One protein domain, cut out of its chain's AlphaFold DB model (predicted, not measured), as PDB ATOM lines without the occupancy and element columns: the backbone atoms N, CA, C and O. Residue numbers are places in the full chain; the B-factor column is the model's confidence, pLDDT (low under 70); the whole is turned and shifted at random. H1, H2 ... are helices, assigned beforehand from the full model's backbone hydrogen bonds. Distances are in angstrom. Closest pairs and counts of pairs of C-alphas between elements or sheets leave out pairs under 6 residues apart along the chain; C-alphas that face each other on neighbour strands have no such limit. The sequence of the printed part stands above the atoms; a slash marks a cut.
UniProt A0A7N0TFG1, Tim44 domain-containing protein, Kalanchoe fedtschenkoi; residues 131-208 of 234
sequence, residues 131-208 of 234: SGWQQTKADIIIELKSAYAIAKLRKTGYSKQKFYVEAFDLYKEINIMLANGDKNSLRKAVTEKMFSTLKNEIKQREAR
ATOM      1  N   SER A 131       3.971  30.958 -57.264       90.56
ATOM      2  CA  SER A 131       2.854  30.127 -56.789       90.56
ATOM      3  C   SER A 131       3.049  28.639 -57.105       90.56
ATOM      4  O   SER A 131       2.781  27.797 -56.248       90.56
ATOM      5  N   GLY A 132       3.581  28.307 -58.286       91.44
ATOM      6  CA  GLY A 132       3.903  26.931 -58.673       91.44
ATOM      7  C   GLY A 132       5.006  26.316 -57.811       91.44
ATOM      8  O   GLY A 132       4.900  25.149 -57.422       91.44
ATOM      9  N   TRP A 133       6.006  27.111 -57.414       90.81
ATOM     10  CA  TRP A 133       7.035  26.674 -56.467       90.81
ATOM     11  C   TRP A 133       6.455  26.360 -55.081       90.81
ATOM     12  O   TRP A 133       6.765  25.320 -54.499       90.81
ATOM     13  N   GLN A 134       5.557  27.208 -54.566       92.00
ATOM     14  CA  GLN A 134       4.895  26.967 -53.275       92.00
ATOM     15  C   GLN A 134       4.047  25.686 -53.292       92.00
ATOM     16  O   GLN A 134       4.134  24.880 -52.365       92.00
ATOM     17  N   GLN A 135       3.282  25.454 -54.363       91.12
ATOM     18  CA  GLN A 135       2.503  24.219 -54.531       91.12
ATOM     19  C   GLN A 135       3.412  22.987 -54.632       91.12
ATOM     20  O   GLN A 135       3.170  21.979 -53.974       91.12
ATOM     21  N   THR A 136       4.521  23.096 -55.363       91.44
ATOM     22  CA  THR A 136       5.515  22.019 -55.486       91.44
ATOM     23  C   THR A 136       6.150  21.662 -54.156       91.44
ATOM     24  O   THR A 136       6.266  20.484 -53.825       91.44
ATOM     25  N   LYS A 137       6.530  22.672 -53.370       92.88
ATOM     26  CA  LYS A 137       7.061  22.477 -52.023       92.88
ATOM     27  C   LYS A 137       6.041  21.760 -51.137       92.88
ATOM     28  O   LYS A 137       6.406  20.816 -50.441       92.88
ATOM     29  N   ALA A 138       4.773  22.173 -51.177       91.75
ATOM     30  CA  ALA A 138       3.706  21.524 -50.418       91.75
ATOM     31  C   ALA A 138       3.514  20.052 -50.830       91.75
ATOM     32  O   ALA A 138       3.422  19.184 -49.960       91.75
ATOM     33  N   ASP A 139       3.537  19.755 -52.132       91.19
ATOM     34  CA  ASP A 139       3.445  18.386 -52.652       91.19
ATOM     35  C   ASP A 139       4.590  17.500 -52.153       91.19
ATOM     36  O   ASP A 139       4.349  16.389 -51.673       91.19
ATOM     37  N   ILE A 140       5.826  18.008 -52.200       92.44
ATOM     38  CA  ILE A 140       7.013  17.297 -51.707       92.44
ATOM     39  C   ILE A 140       6.883  17.032 -50.204       92.44
ATOM     40  O   ILE A 140       7.103  15.910 -49.750       92.44
ATOM     41  N   ILE A 141       6.457  18.024 -49.417       92.94
ATOM     42  CA  ILE A 141       6.239  17.860 -47.970       92.94
ATOM     43  C   ILE A 141       5.197  16.766 -47.693       92.94
ATOM     44  O   ILE A 141       5.367  15.952 -46.783       92.94
ATOM     45  N   ILE A 142       4.114  16.718 -48.468       91.81
ATOM     46  CA  ILE A 142       3.060  15.705 -48.327       91.81
ATOM     47  C   ILE A 142       3.595  14.296 -48.608       91.81
ATOM     48  O   ILE A 142       3.208  13.357 -47.900       91.81
ATOM     49  N   GLU A 143       4.462  14.139 -49.608       92.19
ATOM     50  CA  GLU A 143       5.121  12.866 -49.928       92.19
ATOM     51  C   GLU A 143       6.118  12.456 -48.858       92.19
ATOM     52  O   GLU A 143       6.076  11.313 -48.409       92.19
ATOM     53  N   LEU A 144       6.936  13.393 -48.378       94.81
ATOM     54  CA  LEU A 144       7.881  13.160 -47.289       94.81
ATOM     55  C   LEU A 144       7.164  12.696 -46.020       94.81
ATOM     56  O   LEU A 144       7.582  11.719 -45.403       94.81
ATOM     57  N   LYS A 145       6.025  13.309 -45.669       93.94
ATOM     58  CA  LYS A 145       5.178  12.848 -44.555       93.94
ATOM     59  C   LYS A 145       4.690  11.409 -44.759       93.94
ATOM     60  O   LYS A 145       4.688  10.629 -43.809       93.94
ATOM     61  N   SER A 146       4.284  11.048 -45.981       93.25
ATOM     62  CA  SER A 146       3.873   9.673 -46.308       93.25
ATOM     63  C   SER A 146       5.042   8.693 -46.209       93.25
ATOM     64  O   SER A 146       4.896   7.626 -45.618       93.25
ATOM     65  N   ALA A 147       6.198   9.056 -46.764       94.06
ATOM     66  CA  ALA A 147       7.401   8.235 -46.751       94.06
ATOM     67  C   ALA A 147       7.894   8.005 -45.319       94.06
ATOM     68  O   ALA A 147       8.176   6.868 -44.945       94.06
ATOM     69  N   TYR A 148       7.901   9.053 -44.493       94.88
ATOM     70  CA  TYR A 148       8.232   8.968 -43.075       94.88
ATOM     71  C   TYR A 148       7.267   8.052 -42.311       94.88
ATOM     72  O   TYR A 148       7.704   7.188 -41.552       94.88
ATOM     73  N   ALA A 149       5.958   8.178 -42.557       93.94
ATOM     74  CA  ALA A 149       4.960   7.299 -41.954       93.94
ATOM     75  C   ALA A 149       5.201   5.824 -42.307       93.94
ATOM     76  O   ALA A 149       5.223   4.971 -41.421       93.94
ATOM     77  N   ILE A 150       5.457   5.528 -43.584       94.12
ATOM     78  CA  ILE A 150       5.760   4.168 -44.050       94.12
ATOM     79  C   ILE A 150       7.081   3.666 -43.458       94.12
ATOM     80  O   ILE A 150       7.164   2.510 -43.051       94.12
ATOM     81  N   ALA A 151       8.106   4.513 -43.365       94.62
ATOM     82  CA  ALA A 151       9.380   4.148 -42.753       94.62
ATOM     83  C   ALA A 151       9.209   3.768 -41.276       94.62
ATOM     84  O   ALA A 151       9.782   2.776 -40.828       94.62
ATOM     85  N   LYS A 152       8.371   4.500 -40.529       95.00
ATOM     86  CA  LYS A 152       8.040   4.159 -39.139       95.00
ATOM     87  C   LYS A 152       7.261   2.842 -39.046       95.00
ATOM     88  O   LYS A 152       7.597   2.021 -38.203       95.00
ATOM     89  N   LEU A 153       6.294   2.607 -39.937       93.44
ATOM     90  CA  LEU A 153       5.537   1.346 -40.005       93.44
ATOM     91  C   LEU A 153       6.423   0.141 -40.353       93.44
ATOM     92  O   LEU A 153       6.226  -0.955 -39.841       93.44
ATOM     93  N   ARG A 154       7.440   0.317 -41.199       93.81
ATOM     94  CA  ARG A 154       8.378  -0.771 -41.522       93.81
ATOM     95  C   ARG A 154       9.144  -1.262 -40.297       93.81
ATOM     96  O   ARG A 154       9.403  -2.456 -40.204       93.81
ATOM     97  N   LYS A 155       9.439  -0.383 -39.331       94.31
ATOM     98  CA  LYS A 155      10.078  -0.782 -38.066       94.31
ATOM     99  C   LYS A 155       9.206  -1.724 -37.230       94.31
ATOM    100  O   LYS A 155       9.747  -2.494 -36.453       94.31
ATOM    101  N   THR A 156       7.883  -1.690 -37.402       91.00
ATOM    102  CA  THR A 156       6.938  -2.563 -36.686       91.00
ATOM    103  C   THR A 156       6.590  -3.839 -37.463       91.00
ATOM    104  O   THR A 156       5.664  -4.540 -37.076       91.00
ATOM    105  N   GLY A 157       7.280  -4.138 -38.575       92.88
ATOM    106  CA  GLY A 157       7.043  -5.348 -39.379       92.88
ATOM    107  C   GLY A 157       6.062  -5.187 -40.546       92.88
ATOM    108  O   GLY A 157       5.598  -6.179 -41.107       92.88
ATOM    109  N   TYR A 158       5.733  -3.954 -40.944       93.44
ATOM    110  CA  TYR A 158       4.828  -3.697 -42.068       93.44
ATOM    111  C   TYR A 158       5.359  -4.237 -43.410       93.44
ATOM    112  O   TYR A 158       6.455  -3.876 -43.847       93.44
ATOM    113  N   SER A 159       4.516  -4.995 -44.122       94.19
ATOM    114  CA  SER A 159       4.718  -5.373 -45.525       94.19
ATOM    115  C   SER A 159       3.577  -4.861 -46.402       94.19
ATOM    116  O   SER A 159       2.399  -5.039 -46.096       94.19
ATOM    117  N   LYS A 160       3.936  -4.252 -47.537       92.38
ATOM    118  CA  LYS A 160       2.988  -3.646 -48.482       92.38
ATOM    119  C   LYS A 160       2.032  -4.677 -49.093       92.38
ATOM    120  O   LYS A 160       0.850  -4.394 -49.222       92.38
ATOM    121  N   GLN A 161       2.544  -5.851 -49.468       93.25
ATOM    122  CA  GLN A 161       1.747  -6.903 -50.110       93.25
ATOM    123  C   GLN A 161       0.738  -7.512 -49.137       93.25
ATOM    124  O   GLN A 161      -0.439  -7.596 -49.470       93.25
ATOM    125  N   LYS A 162       1.186  -7.848 -47.918       94.31
ATOM    126  CA  LYS A 162       0.315  -8.390 -46.864       94.31
ATOM    127  C   LYS A 162      -0.833  -7.437 -46.554       94.31
ATOM    128  O   LYS A 162      -1.987  -7.829 -46.627       94.31
ATOM    129  N   PHE A 163      -0.515  -6.153 -46.376       94.69
ATOM    130  CA  PHE A 163      -1.521  -5.120 -46.149       94.69
ATOM    131  C   PHE A 163      -2.562  -5.027 -47.277       94.69
ATOM    132  O   PHE A 163      -3.725  -4.762 -47.004       94.69
ATOM    133  N   TYR A 164      -2.176  -5.219 -48.543       93.94
ATOM    134  CA  TYR A 164      -3.128  -5.166 -49.659       93.94
ATOM    135  C   TYR A 164      -4.063  -6.361 -49.706       93.94
ATOM    136  O   TYR A 164      -5.245  -6.167 -49.974       93.94
ATOM    137  N   VAL A 165      -3.541  -7.557 -49.440       93.62
ATOM    138  CA  VAL A 165      -4.353  -8.774 -49.353       93.62
ATOM    139  C   VAL A 165      -5.333  -8.643 -48.187       93.62
ATOM    140  O   VAL A 165      -6.538  -8.662 -48.404       93.62
ATOM    141  N   GLU A 166      -4.830  -8.338 -46.989       94.25
ATOM    142  CA  GLU A 166      -5.645  -8.169 -45.779       94.25
ATOM    143  C   GLU A 166      -6.711  -7.075 -45.939       94.25
ATOM    144  O   GLU A 166      -7.868  -7.277 -45.583       94.25
ATOM    145  N   ALA A 167      -6.362  -5.915 -46.505       94.19
ATOM    146  CA  ALA A 167      -7.325  -4.833 -46.708       94.19
ATOM    147  C   ALA A 167      -8.425  -5.202 -47.717       94.19
ATOM    148  O   ALA A 167      -9.567  -4.764 -47.569       94.19
ATOM    149  N   PHE A 168      -8.086  -5.974 -48.751       93.81
ATOM    150  CA  PHE A 168      -9.052  -6.428 -49.745       93.81
ATOM    151  C   PHE A 168      -9.989  -7.494 -49.182       93.81
ATOM    152  O   PHE A 168     -11.195  -7.440 -49.427       93.81
ATOM    153  N   ASP A 169      -9.451  -8.420 -48.395       93.94
ATOM    154  CA  ASP A 169     -10.238  -9.466 -47.752       93.94
ATOM    155  C   ASP A 169     -11.168  -8.871 -46.690       93.94
ATOM    156  O   ASP A 169     -12.374  -9.111 -46.745       93.94
ATOM    157  N   LEU A 170     -10.674  -7.953 -45.849       94.81
ATOM    158  CA  LEU A 170     -11.511  -7.192 -44.912       94.81
ATOM    159  C   LEU A 170     -12.635  -6.433 -45.621       94.81
ATOM    160  O   LEU A 170     -13.760  -6.380 -45.129       94.81
ATOM    161  N   TYR A 171     -12.359  -5.841 -46.785       94.12
ATOM    162  CA  TYR A 171     -13.393  -5.167 -47.563       94.12
ATOM    163  C   TYR A 171     -14.498  -6.141 -47.993       94.12
ATOM    164  O   TYR A 171     -15.677  -5.823 -47.833       94.12
ATOM    165  N   LYS A 172     -14.155  -7.329 -48.500       94.19
ATOM    166  CA  LYS A 172     -15.154  -8.347 -48.870       94.19
ATOM    167  C   LYS A 172     -15.959  -8.805 -47.661       94.19
ATOM    168  O   LYS A 172     -17.184  -8.804 -47.722       94.19
ATOM    169  N   GLU A 173     -15.282  -9.142 -46.568       94.50
ATOM    170  CA  GLU A 173     -15.919  -9.600 -45.332       94.50
ATOM    171  C   GLU A 173     -16.924  -8.573 -44.807       94.50
ATOM    172  O   GLU A 173     -18.065  -8.921 -44.512       94.50
ATOM    173  N   ILE A 174     -16.540  -7.293 -44.766       95.19
ATOM    174  CA  ILE A 174     -17.428  -6.212 -44.326       95.19
ATOM    175  C   ILE A 174     -18.646  -6.095 -45.247       95.19
ATOM    176  O   ILE A 174     -19.753  -5.918 -44.746       95.19
ATOM    177  N   ASN A 175     -18.477  -6.196 -46.569       94.31
ATOM    178  CA  ASN A 175     -19.614  -6.122 -47.490       94.31
ATOM    179  C   ASN A 175     -20.553  -7.328 -47.358       94.31
ATOM    180  O   ASN A 175     -21.767  -7.143 -47.399       94.31
ATOM    181  N   ILE A 176     -20.021  -8.531 -47.128       94.12
ATOM    182  CA  ILE A 176     -20.829  -9.727 -46.853       94.12
ATOM    183  C   ILE A 176     -21.605  -9.550 -45.539       94.12
ATOM    184  O   ILE A 176     -22.817  -9.745 -45.507       94.12
ATOM    185  N   MET A 177     -20.948  -9.097 -44.465       94.06
ATOM    186  CA  MET A 177     -21.620  -8.806 -43.187       94.06
ATOM    187  C   MET A 177     -22.689  -7.716 -43.333       94.06
ATOM    188  O   MET A 177     -23.738  -7.780 -42.693       94.06
ATOM    189  N   LEU A 178     -22.437  -6.718 -44.183       93.50
ATOM    190  CA  LEU A 178     -23.378  -5.642 -44.480       93.50
ATOM    191  C   LEU A 178     -24.596  -6.140 -45.272       93.50
ATOM    192  O   LEU A 178     -25.695  -5.636 -45.047       93.50
ATOM    193  N   ALA A 179     -24.406  -7.104 -46.174       92.56
ATOM    194  CA  ALA A 179     -25.471  -7.746 -46.941       92.56
ATOM    195  C   ALA A 179     -26.341  -8.658 -46.059       92.56
ATOM    196  O   ALA A 179     -27.566  -8.584 -46.128       92.56
ATOM    197  N   ASN A 180     -25.712  -9.428 -45.164       91.94
ATOM    198  CA  ASN A 180     -26.403 -10.291 -44.199       91.94
ATOM    199  C   ASN A 180     -27.146  -9.493 -43.111       91.94
ATOM    200  O   ASN A 180     -28.152  -9.956 -42.584       91.94
ATOM    201  N   GLY A 181     -26.656  -8.298 -42.760       91.06
ATOM    202  CA  GLY A 181     -27.257  -7.443 -41.729       91.06
ATOM    203  C   GLY A 181     -26.804  -7.748 -40.293       91.06
ATOM    204  O   GLY A 181     -27.380  -7.218 -39.336       91.06
ATOM    205  N   ASP A 182     -25.746  -8.544 -40.111       90.62
ATOM    206  CA  ASP A 182     -25.248  -8.966 -38.797       90.62
ATOM    207  C   ASP A 182     -24.525  -7.834 -38.046       90.62
ATOM    208  O   ASP A 182     -23.314  -7.622 -38.137       90.62
ATOM    209  N   LYS A 183     -25.277  -7.096 -37.223       92.69
ATOM    210  CA  LYS A 183     -24.776  -5.924 -36.474       92.69
ATOM    211  C   LYS A 183     -23.663  -6.271 -35.467       92.69
ATOM    212  O   LYS A 183     -22.805  -5.433 -35.192       92.69
ATOM    213  N   ASN A 184     -23.661  -7.483 -34.905       93.00
ATOM    214  CA  ASN A 184     -22.722  -7.880 -33.845       93.00
ATOM    215  C   ASN A 184     -21.320  -8.210 -34.373       93.00
ATOM    216  O   ASN A 184     -20.329  -7.784 -33.776       93.00
ATOM    217  N   SER A 185     -21.226  -8.951 -35.480       92.62
ATOM    218  CA  SER A 185     -19.957  -9.237 -36.160       92.62
ATOM    219  C   SER A 185     -19.383  -7.962 -36.777       92.62
ATOM    220  O   SER A 185     -18.209  -7.652 -36.563       92.62
ATOM    221  N   LEU A 186     -20.236  -7.141 -37.402       93.75
ATOM    222  CA  LEU A 186     -19.843  -5.870 -38.008       93.75
ATOM    223  C   LEU A 186     -19.202  -4.899 -37.004       93.75
ATOM    224  O   LEU A 186     -18.220  -4.232 -37.326       93.75
ATOM    225  N   ARG A 187     -19.712  -4.841 -35.765       92.75
ATOM    226  CA  ARG A 187     -19.140  -3.992 -34.705       92.75
ATOM    227  C   ARG A 187     -17.704  -4.378 -34.340       92.75
ATOM    228  O   ARG A 187     -16.949  -3.512 -33.916       92.75
ATOM    229  N   LYS A 188     -17.337  -5.658 -34.466       92.31
ATOM    230  CA  LYS A 188     -15.980  -6.146 -34.165       92.31
ATOM    231  C   LYS A 188     -15.007  -5.870 -35.313       92.31
ATOM    232  O   LYS A 188     -13.843  -5.596 -35.055       92.31
ATOM    233  N   ALA A 189     -15.489  -5.935 -36.554       91.56
ATOM    234  CA  ALA A 189     -14.668  -5.730 -37.747       91.56
ATOM    235  C   ALA A 189     -14.392  -4.246 -38.054       91.56
ATOM    236  O   ALA A 189     -13.396  -3.912 -38.692       91.56
ATOM    237  N   VAL A 190     -15.277  -3.340 -37.622       93.00
ATOM    238  CA  VAL A 190     -15.288  -1.937 -38.056       93.00
ATOM    239  C   VAL A 190     -15.076  -0.970 -36.886       93.00
ATOM    240  O   VAL A 190     -15.466  -1.229 -35.753       93.00
ATOM    241  N   THR A 191     -14.485   0.195 -37.165       92.81
ATOM    242  CA  THR A 191     -14.335   1.278 -36.177       92.81
ATOM    243  C   THR A 191     -15.684   1.848 -35.732       92.81
ATOM    244  O   THR A 191     -16.641   1.897 -36.500       92.81
ATOM    245  N   GLU A 192     -15.763   2.363 -34.505       90.56
ATOM    246  CA  GLU A 192     -17.015   2.826 -33.878       90.56
ATOM    247  C   GLU A 192     -17.802   3.845 -34.722       90.56
ATOM    248  O   GLU A 192     -19.030   3.761 -34.856       90.56
ATOM    249  N   LYS A 193     -17.093   4.796 -35.343       90.50
ATOM    250  CA  LYS A 193     -17.710   5.813 -36.199       90.50
ATOM    251  C   LYS A 193     -18.307   5.207 -37.468       90.50
ATOM    252  O   LYS A 193     -19.435   5.535 -37.820       90.50
ATOM    253  N   MET A 194     -17.569   4.322 -38.133       91.75
ATOM    254  CA  MET A 194     -18.037   3.659 -39.351       91.75
ATOM    255  C   MET A 194     -19.138   2.634 -39.038       91.75
ATOM    256  O   MET A 194     -20.094   2.490 -39.791       91.75
ATOM    257  N   PHE A 195     -19.083   1.976 -37.879       93.88
ATOM    258  CA  PHE A 195     -20.167   1.113 -37.419       93.88
ATOM    259  C   PHE A 195     -21.474   1.897 -37.266       93.88
ATOM    260  O   PHE A 195     -22.530   1.430 -37.683       93.88
ATOM    261  N   SER A 196     -21.410   3.111 -36.716       93.25
ATOM    262  CA  SER A 196     -22.590   3.965 -36.550       93.25
ATOM    263  C   SER A 196     -23.231   4.340 -37.890       93.25
ATOM    264  O   SER A 196     -24.457   4.307 -38.008       93.25
ATOM    265  N   THR A 197     -22.428   4.643 -38.916       94.00
ATOM    266  CA  THR A 197     -22.939   4.945 -40.262       94.00
ATOM    267  C   THR A 197     -23.531   3.705 -40.925       94.00
ATOM    268  O   THR A 197     -24.684   3.739 -41.349       94.00
ATOM    269  N   LEU A 198     -22.807   2.581 -40.922       94.69
ATOM    270  CA  LEU A 198     -23.267   1.333 -41.540       94.69
ATOM    271  C   LEU A 198     -24.513   0.765 -40.849       94.69
ATOM    272  O   LEU A 198     -25.434   0.296 -41.510       94.69
ATOM    273  N   LYS A 199     -24.605   0.866 -39.521       94.69
ATOM    274  CA  LYS A 199     -25.800   0.470 -38.761       94.69
ATOM    275  C   LYS A 199     -27.036   1.254 -39.198       94.69
ATOM    276  O   LYS A 199     -28.123   0.680 -39.272       94.69
ATOM    277  N   ASN A 200     -26.890   2.553 -39.450       94.62
ATOM    278  CA  ASN A 200     -27.995   3.383 -39.922       94.62
ATOM    279  C   ASN A 200     -28.392   3.011 -41.354       94.62
ATOM    280  O   ASN A 200     -29.585   2.935 -41.638       94.62
ATOM    281  N   GLU A 201     -27.425   2.700 -42.221       92.69
ATOM    282  CA  GLU A 201     -27.703   2.190 -43.567       92.69
ATOM    283  C   GLU A 201     -28.460   0.858 -43.539       92.69
ATOM    284  O   GLU A 201     -29.455   0.720 -44.245       92.69
ATOM    285  N   ILE A 202     -28.053  -0.101 -42.696       93.12
ATOM    286  CA  ILE A 202     -28.758  -1.386 -42.541       93.12
ATOM    287  C   ILE A 202     -30.212  -1.144 -42.129       93.12
ATOM    288  O   ILE A 202     -31.121  -1.655 -42.772       93.12
ATOM    289  N   LYS A 203     -30.451  -0.301 -41.116       92.62
ATOM    290  CA  LYS A 203     -31.816   0.025 -40.665       92.62
ATOM    291  C   LYS A 203     -32.677   0.638 -41.770       92.62
ATOM    292  O   LYS A 203     -33.859   0.330 -41.873       92.62
ATOM    293  N   GLN A 204     -32.100   1.525 -42.582       92.19
ATOM    294  CA  GLN A 204     -32.812   2.126 -43.713       92.19
ATOM    295  C   GLN A 204     -33.145   1.092 -44.793       92.19
ATOM    296  O   GLN A 204     -34.189   1.194 -45.434       92.19
ATOM    297  N   ARG A 205     -32.269   0.103 -44.998       90.19
ATOM    298  CA  ARG A 205     -32.459  -0.969 -45.981       90.19
ATOM    299  C   ARG A 205     -33.479  -2.002 -45.525       90.19
ATOM    300  O   ARG A 205     -34.328  -2.351 -46.334       90.19
ATOM    301  N   GLU A 206     -33.456  -2.409 -44.256       90.94
ATOM    302  CA  GLU A 206     -34.424  -3.348 -43.656       90.94
ATOM    303  C   GLU A 206     -35.879  -2.879 -43.856       90.94
ATOM    304  O   GLU A 206     -36.783  -3.692 -44.014       90.94
ATOM    305  N   ALA A 207     -36.110  -1.563 -43.917       89.69
ATOM    306  CA  ALA A 207     -37.434  -0.998 -44.181       89.69
ATOM    307  C   ALA A 207     -37.913  -1.160 -45.640       89.69
ATOM    308  O   ALA A 207     -39.102  -1.002 -45.909       89.69
ATOM    309  N   ARG A 208     -37.006  -1.410 -46.593       91.56
ATOM    310  CA  ARG A 208     -37.297  -1.435 -48.039       91.56
ATOM    311  C   ARG A 208     -37.058  -2.797 -48.686       91.56
ATOM    312  O   ARG A 208     -37.770  -3.144 -49.623       91.56
TER     313      ARG A 208
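Overview. This is residues 131 to 208 of the 234 residues of the protein "Tim44 domain-containing protein" of Kalanchoe fedtschenkoi (UniProt A0A7N0TFG1). Two long helices, H1 and H2, make an open L; at the far end of H2, H3 folds back beside it and H4 folds back again, a small head. Residues 131 to 149 and 151 to 155 of H1 stick out. The printed part has 78 residues with four named helices, H1 to H4, is all helix and extended, radius of gyration of the C-alphas 18.7 A, spans 54 by 35 by 18 A.

Arrangement. Start at H1, residues 131 to 155, which touches no helix. H2, residues 160 to 180, touches H3, residues 183 to 189, with residues 170 to 178 alone, a hairpin at a shallow tilt of 4 degrees, opposite ways; look at their closest C-alphas, Met 177 and Leu 186, 6.2 A apart. H3 and H4, residues 192 to 206, form another hairpin and only just touch, with 3 pairs of C-alphas within 8 A; the closest, Arg 187 and Phe 195, are 5.9 A apart. Every O i to N i+4 pair is within hydrogen-bond range in H2 and H4, 20 of 21 in H1 and 2 of 3 in H3.

Along the chain. Find C-alpha 131 at (2.854, 30.127, -56.789); H1 runs 36.9 A, H2 30.4 A, H3 10.2 A, and H4 20.9 A to C-alpha 206 at (-34.424, -3.348, -43.656).

Size, cuts and confidence. The farthest C-alphas, Trp 133 and Ala 207, are 53.8 A apart. The printed part has no cut, its three links between helices are tight, and no printed residue is under 70 in pLDDT.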